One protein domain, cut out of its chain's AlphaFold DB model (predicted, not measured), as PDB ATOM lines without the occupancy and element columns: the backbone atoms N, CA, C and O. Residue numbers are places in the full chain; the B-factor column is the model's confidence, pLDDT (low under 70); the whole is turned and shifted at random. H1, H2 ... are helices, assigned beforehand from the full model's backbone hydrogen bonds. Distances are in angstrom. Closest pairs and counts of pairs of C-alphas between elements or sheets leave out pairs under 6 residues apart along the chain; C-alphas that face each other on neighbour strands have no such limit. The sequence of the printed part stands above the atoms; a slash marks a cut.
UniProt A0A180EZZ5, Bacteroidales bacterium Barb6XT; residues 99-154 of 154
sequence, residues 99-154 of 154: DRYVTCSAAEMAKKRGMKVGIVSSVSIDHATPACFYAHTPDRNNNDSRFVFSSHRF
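AT A GLANCE: This is residues 99 to 154 of the 154 residues of a protein of Bacteroidales bacterium Barb6XT (UniProt A0A180EZZ5). This model has little regular structure: it is mostly loop, with two short helices set apart. The longer, H1, lies toward one end of the long axis; residues 113 to 127 arch from it to the small H2, and residues 132 to 154 wind away and then run back toward the H1 end. The printed part has 56 residues with two named helices, H1 then H2, and no named strand; its class is all helix, though named elements hold only 11 residues. It is compact, with a radius of gyration of the C-alphas of 11.5 A and spans of 31 by 27 by 20 A.

IN THESE COORDINATES: Find C-alpha 106 at (140.899, 176.501, 166.772); from there H1, residues 106 to 112, runs 9.9 A to C-alpha 112 at (132.582, 181.267, 164.128). H2, residues 128 to 131, begins at C-alpha 128 (153.532, 183.088, 171.708) and measures 4.9 A.

HOW THE PARTS SIT: H1 and H2 are apart, with no C-alpha of one within 8 A of the other. In H1 every O i to N i+4 pair is within hydrogen-bond range; H2 is too short for such a pair.

THE WHOLE: The C-alphas farthest apart, those of Gly 114 and Asn 141, are 31.0 A apart. The link from H1 to H2 is long, 15 residues, and the printed part has no cut. Look for pLDDT under 70 at residues 99 to 103 and 143 to 154.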
ATOM      1  N   ASP A  99     157.505 177.039 157.604       67.75
ATOM      2  CA  ASP A  99     157.053 178.450 157.556       67.75
ATOM      3  C   ASP A  99     155.589 178.582 157.067       67.75
ATOM      4  O   ASP A  99     155.275 179.064 155.978       67.75
ATOM      5  N   ARG A 100     154.655 178.032 157.849       58.31
ATOM      6  CA  ARG A 100     153.239 177.895 157.527       58.31
ATOM      7  C   ARG A 100     152.447 178.883 158.352       58.31
ATOM      8  O   ARG A 100     152.153 178.652 159.523       58.31
ATOM      9  N   TYR A 101     152.019 179.942 157.682       61.25
ATOM     10  CA  TYR A 101     150.971 180.830 158.158       61.25
ATOM     11  C   TYR A 101     149.680 180.025 158.367       61.25
ATOM     12  O   TYR A 101     148.939 179.735 157.426       61.25
ATOM     13  N   VAL A 102     149.406 179.626 159.609       64.50
ATOM     14  CA  VAL A 102     148.092 179.105 159.993       64.50
ATOM     15  C   VAL A 102     147.174 180.307 160.162       64.50
ATOM     16  O   VAL A 102     147.252 181.025 161.148       64.50
ATOM     17  N   THR A 103     146.312 180.540 159.177       62.97
ATOM     18  CA  THR A 103     145.460 181.739 159.116       62.97
ATOM     19  C   THR A 103     144.194 181.654 159.965       62.97
ATOM     20  O   THR A 103     143.479 182.644 160.089       62.97
ATOM     21  N   CYS A 104     143.869 180.481 160.518       73.50
ATOM     22  CA  CYS A 104     142.690 180.291 161.361       73.50
ATOM     23  C   CYS A 104     142.995 179.373 162.546       73.50
ATOM     24  O   CYS A 104     143.313 178.194 162.364       73.50
ATOM     25  N   SER A 105     142.845 179.894 163.761       86.00
ATOM     26  CA  SER A 105     143.054 179.131 164.992       86.00
ATOM     27  C   SER A 105     141.823 178.290 165.365       86.00
ATOM     28  O   SER A 105     140.691 178.550 164.938       86.00
ATOM     29  N   ALA A 106     142.013 177.280 166.221       86.56
ATOM     30  CA  ALA A 106     140.899 176.501 166.772       86.56
ATOM     31  C   ALA A 106     139.889 177.377 167.536       86.56
ATOM     32  O   ALA A 106     138.681 177.140 167.468       86.56
ATOM     33  N   ALA A 107     140.378 178.420 168.210       87.81
ATOM     34  CA  ALA A 107     139.559 179.399 168.911       87.81
ATOM     35  C   ALA A 107     138.684 180.211 167.939       87.81
ATOM     36  O   ALA A 107     137.478 180.345 168.155       87.81
ATOM     37  N   GLU A 108     139.242 180.688 166.827       87.88
ATOM     38  CA  GLU A 108     138.477 181.425 165.814       87.88
ATOM     39  C   GLU A 108     137.410 180.549 165.156       87.88
ATOM     40  O   GLU A 108     136.271 180.983 164.967       87.88
ATOM     41  N   MET A 109     137.740 179.291 164.852       88.69
ATOM     42  CA  MET A 109     136.771 178.325 164.328       88.69
ATOM     43  C   MET A 109     135.630 178.064 165.318       88.69
ATOM     44  O   MET A 109     134.467 178.010 164.912       88.69
ATOM     45  N   ALA A 110     135.934 177.937 166.612       89.00
ATOM     46  CA  ALA A 110     134.928 177.758 167.654       89.00
ATOM     47  C   ALA A 110     134.007 178.986 167.773       89.00
ATOM     48  O   ALA A 110     132.782 178.833 167.769       89.00
ATOM     49  N   LYS A 111     134.564 180.207 167.778       88.19
ATOM     50  CA  LYS A 111     133.781 181.457 167.814       88.19
ATOM     51  C   LYS A 111     132.880 181.593 166.581       88.19
ATOM     52  O   LYS A 111     131.701 181.905 166.739       88.19
ATOM     53  N   LYS A 112     133.381 181.282 165.376       88.81
ATOM     54  CA  LYS A 112     132.582 181.267 164.128       88.81
ATOM     55  C   LYS A 112     131.399 180.294 164.192       88.81
ATOM     56  O   LYS A 112     130.375 180.541 163.567       88.81
ATOM     57  N   ARG A 113     131.510 179.216 164.972       89.12
ATOM     58  CA  ARG A 113     130.433 178.240 165.224       89.12
ATOM     59  C   ARG A 113     129.510 178.626 166.391       89.12
ATOM     60  O   ARG A 113     128.716 177.800 166.830       89.12
ATOM     61  N   GLY A 114     129.621 179.846 166.922       89.88
ATOM     62  CA  GLY A 114     128.812 180.323 168.048       89.88
ATOM     63  C   GLY A 114     129.200 179.725 169.405       89.88
ATOM     64  O   GLY A 114     128.453 179.865 170.373       89.88
ATOM     65  N   MET A 115     130.353 179.056 169.506       90.12
ATOM     66  CA  MET A 115     130.851 178.525 170.774       90.12
ATOM     67  C   MET A 115     131.540 179.626 171.585       90.12
ATOM     68  O   MET A 115     132.158 180.544 171.040       90.12
ATOM     69  N   LYS A 116     131.456 179.523 172.915       91.50
ATOM     70  CA  LYS A 116     132.205 180.396 173.824       91.50
ATOM     71  C   LYS A 116     133.670 179.965 173.850       91.50
ATOM     72  O   LYS A 116     133.956 178.773 173.925       91.50
ATOM     73  N   VAL A 117     134.573 180.939 173.827       91.75
ATOM     74  CA  VAL A 117     136.024 180.733 173.849       91.75
ATOM     75  C   VAL A 117     136.606 181.510 175.021       91.75
ATOM     76  O   VAL A 117     136.224 182.657 175.244       91.75
ATOM     77  N   GLY A 118     137.523 180.886 175.755       92.00
ATOM     78  CA  GLY A 118     138.303 181.519 176.812       92.00
ATOM     79  C   GLY A 118     139.746 181.039 176.742       92.00
ATOM     80  O   GLY A 118     139.990 179.862 176.485       92.00
ATOM     81  N   ILE A 119     140.687 181.957 176.950       91.25
ATOM     82  CA  ILE A 119     142.126 181.685 176.966       91.25
ATOM     83  C   ILE A 119     142.630 182.090 178.347       91.25
ATOM     84  O   ILE A 119     142.391 183.212 178.789       91.25
ATOM     85  N   VAL A 120     143.297 181.166 179.033       90.94
ATOM     86  CA  VAL A 120     143.868 181.374 180.367       90.94
ATOM     87  C   VAL A 120     145.334 180.975 180.303       90.94
ATOM     88  O   VAL A 120     145.663 179.928 179.747       90.94
ATOM     89  N   SER A 121     146.215 181.809 180.847       89.50
ATOM     90  CA  SER A 121     147.653 181.561 180.851       89.50
ATOM     91  C   SER A 121     148.281 182.015 182.165       89.50
ATOM     92  O   SER A 121     147.777 182.934 182.808       89.50
ATOM     93  N   SER A 122     149.372 181.359 182.561       89.62
ATOM     94  CA  SER A 122     150.239 181.788 183.665       89.62
ATOM     95  C   SER A 122     151.298 182.803 183.226       89.62
ATOM     96  O   SER A 122     151.934 183.420 184.076       89.62
ATOM     97  N   VAL A 123     151.497 182.965 181.916       87.81
ATOM     98  CA  VAL A 123     152.407 183.951 181.327       87.81
ATOM     99  C   VAL A 123     151.619 185.117 180.740       87.81
ATOM    100  O   VAL A 123     150.393 185.064 180.616       87.81
ATOM    101  N   SER A 124     152.334 186.177 180.371       87.94
ATOM    102  CA  SER A 124     151.752 187.341 179.709       87.94
ATOM    103  C   SER A 124     150.975 186.944 178.451       87.94
ATOM    104  O   SER A 124     151.349 186.015 177.731       87.94
ATOM    105  N   ILE A 125     149.858 187.632 178.198       88.12
ATOM    106  CA  ILE A 125     148.918 187.239 177.141       88.12
ATOM    107  C   ILE A 125     149.520 187.379 175.735       88.12
ATOM    108  O   ILE A 125     149.121 186.634 174.846       88.12
ATOM    109  N   ASP A 126     150.496 188.272 175.551       85.88
ATOM    110  CA  ASP A 126     151.316 188.467 174.343       85.88
ATOM    111  C   ASP A 126     152.347 187.358 174.099       85.88
ATOM    112  O   ASP A 126     152.942 187.301 173.025       85.88
ATOM    113  N   HIS A 127     152.567 186.452 175.055       89.06
ATOM    114  CA  HIS A 127     153.458 185.320 174.832       89.06
ATOM    115  C   HIS A 127     152.949 184.449 173.672       89.06
ATOM    116  O   HIS A 127     151.746 184.290 173.466       89.06
ATOM    117  N   ALA A 128     153.865 183.819 172.933       85.31
ATOM    118  CA  ALA A 128     153.532 183.088 171.708       85.31
ATOM    119  C   ALA A 128     152.451 182.003 171.907       85.31
ATOM    120  O   ALA A 128     151.590 181.818 171.049       85.31
ATOM    121  N   THR A 129     152.472 181.303 173.049       89.06
ATOM    122  CA  THR A 129     151.532 180.212 173.365       89.06
ATOM    123  C   THR A 129     150.075 180.675 173.500       89.06
ATOM    124  O   THR A 129     149.220 180.064 172.868       89.06
ATOM    125  N   PRO A 130     149.730 181.710 174.293       90.06
ATOM    126  CA  PRO A 130     148.380 182.269 174.252       90.06
ATOM    127  C   PRO A 130     148.089 183.048 172.957       90.06
ATOM    128  O   PRO A 130     146.974 182.950 172.446       90.06
ATOM    129  N   ALA A 131     149.063 183.784 172.407       87.12
ATOM    130  CA  ALA A 131     148.875 184.642 171.233       87.12
ATOM    131  C   ALA A 131     148.466 183.881 169.964       87.12
ATOM    132  O   ALA A 131     147.635 184.375 169.202       87.12
ATOM    133  N   CYS A 132     148.956 182.652 169.766       86.56
ATOM    134  CA  CYS A 132     148.644 181.851 168.576       86.56
ATOM    135  C   CYS A 132     147.149 181.513 168.409       86.56
ATOM    136  O   CYS A 132     146.723 181.075 167.340       86.56
ATOM    137  N   PHE A 133     146.329 181.718 169.446       89.19
ATOM    138  CA  PHE A 133     144.885 181.512 169.374       89.19
ATOM    139  C   PHE A 133     144.104 182.733 168.878       89.19
ATOM    140  O   PHE A 133     142.957 182.558 168.464       89.19
ATOM    141  N   TYR A 134     144.664 183.943 168.932       87.56
ATOM    142  CA  TYR A 134     143.903 185.175 168.678       87.56
ATOM    143  C   TYR A 134     144.632 186.241 167.846       87.56
ATOM    144  O   TYR A 134     143.971 187.158 167.357       87.56
ATOM    145  N   ALA A 135     145.955 186.161 167.698       83.94
ATOM    146  CA  ALA A 135     146.762 187.148 166.990       83.94
ATOM    147  C   ALA A 135     147.342 186.575 165.691       83.94
ATOM    148  O   ALA A 135     147.737 185.413 165.632       83.94
ATOM    149  N   HIS A 136     147.438 187.432 164.670       83.69
ATOM    150  CA  HIS A 136     148.066 187.127 163.382       83.69
ATOM    151  C   HIS A 136     149.181 188.137 163.129       83.69
ATOM    152  O   HIS A 136     148.921 189.261 162.700       83.69
ATOM    153  N   THR A 137     150.421 187.754 163.425       77.50
ATOM    154  CA  THR A 137     151.608 188.586 163.193       77.50
ATOM    155  C   THR A 137     152.709 187.755 162.528       77.50
ATOM    156  O   THR A 137     152.786 186.550 162.761       77.50
ATOM    157  N   PRO A 138     153.561 188.370 161.689       79.75
ATOM    158  CA  PRO A 138     154.680 187.665 161.061       79.75
ATOM    159  C   PRO A 138     155.800 187.322 162.055       79.75
ATOM    160  O   PRO A 138     156.532 186.364 161.845       79.75
ATOM    161  N   ASP A 139     155.928 188.087 163.144       79.75
ATOM    162  CA  ASP A 139     156.907 187.851 164.207       79.75
ATOM    163  C   ASP A 139     156.204 187.875 165.571       79.75
ATOM    164  O   ASP A 139     155.339 188.720 165.832       79.75
ATOM    165  N   ARG A 140     156.587 186.940 166.446       78.81
ATOM    166  CA  ARG A 140     156.102 186.821 167.827       78.81
ATOM    167  C   ARG A 140     156.637 187.909 168.759       78.81
ATOM    168  O   ARG A 140     156.087 188.087 169.834       78.81
ATOM    169  N   ASN A 141     157.735 188.571 168.395       83.75
ATOM    170  CA  ASN A 141     158.337 189.659 169.168       83.75
ATOM    171  C   ASN A 141     157.736 191.023 168.802       83.75
ATOM    172  O   ASN A 141     158.161 192.052 169.330       83.75
ATOM    173  N   ASN A 142     156.774 191.045 167.877       78.56
ATOM    174  CA  ASN A 142     156.069 192.252 167.486       78.56
ATOM    175  C   ASN A 142     155.019 192.631 168.541       78.56
ATOM    176  O   ASN A 142     153.815 192.501 168.322       78.56
ATOM    177  N   ASN A 143     155.498 193.106 169.688       64.88
ATOM    178  CA  ASN A 143     154.686 193.460 170.851       64.88
ATOM    179  C   ASN A 143     154.145 194.897 170.761       64.88
ATOM    180  O   ASN A 143     153.966 195.554 171.789       64.88
ATOM    181  N   ASP A 144     153.944 195.431 169.550       57.69
ATOM    182  CA  ASP A 144     153.402 196.779 169.405       57.69
ATOM    183  C   ASP A 144     152.043 196.845 170.121       57.69
ATOM    184  O   ASP A 144     151.164 196.009 169.915       57.69
ATOM    185  N   SER A 145     151.883 197.864 170.970       49.81
ATOM    186  CA  SER A 145     150.713 198.176 171.812       49.81
ATOM    187  C   SER A 145     149.361 198.203 171.077       49.81
ATOM    188  O   SER A 145     148.298 198.281 171.694       49.81
ATOM    189  N   ARG A 146     149.395 198.103 169.750       50.16
ATOM    190  CA  ARG A 146     148.270 197.852 168.862       50.16
ATOM    191  C   ARG A 146     148.132 196.347 168.638       50.16
ATOM    192  O   ARG A 146     148.393 195.862 167.540       50.16
ATOM    193  N   PHE A 147     147.675 195.612 169.654       46.81
ATOM    194  CA  PHE A 147     147.096 194.290 169.416       46.81
ATOM    195  C   PHE A 147     146.026 194.443 168.338       46.81
ATOM    196  O   PHE A 147     144.964 195.026 168.575       46.81
ATOM    197  N   VAL A 148     146.326 193.972 167.129       44.94
ATOM    198  CA  VAL A 148     145.366 193.941 166.033       44.94
ATOM    199  C   VAL A 148     144.391 192.828 166.373       44.94
ATOM    200  O   VAL A 148     144.523 191.691 165.930       44.94
ATOM    201  N   PHE A 149     143.405 193.153 167.207       43.31
ATOM    202  CA  PHE A 149     142.164 192.412 167.211       43.31
ATOM    203  C   PHE A 149     141.649 192.462 165.777       43.31
ATOM    204  O   PHE A 149     141.225 193.516 165.297       43.31
ATOM    205  N   SER A 150     141.735 191.326 165.077       41.22
ATOM    206  CA  SER A 150     140.950 191.113 163.868       41.22
ATOM    207  C   SER A 150     139.538 191.585 164.188       41.22
ATOM    208  O   SER A 150     138.961 191.187 165.199       41.22
ATOM    209  N   SER A 151     139.044 192.519 163.386       37.88
ATOM    210  CA  SER A 151     137.940 193.458 163.630       37.88
ATOM    211  C   SER A 151     136.552 192.830 163.842       37.88
ATOM    212  O   SER A 151     135.524 193.501 163.740       37.88
ATOM    213  N   HIS A 152     136.494 191.554 164.203       41.91
ATOM    214  CA  HIS A 152     135.301 190.853 164.633       41.91
ATOM    215  C   HIS A 152     135.197 190.985 166.151       41.91
ATOM    216  O   HIS A 152     135.739 190.179 166.903       41.91
ATOM    217  N   ARG A 153     134.532 192.074 166.562       32.25
ATOM    218  CA  ARG A 153     134.199 192.433 167.949       32.25
ATOM    219  C   ARG A 153     133.921 191.195 168.816       32.25
ATOM    220  O   ARG A 153     133.168 190.307 168.408       32.25
ATOM    221  N   PHE A 154     134.526 191.180 170.002       40.69
ATOM    222  CA  PHE A 154     134.303 190.164 171.033       40.69
ATOM    223  C   PHE A 154     132.855 190.139 171.507       40.69
ATOM    224  O   PHE A 154     132.276 191.235 171.680       40.69
TER     225      PHE A 154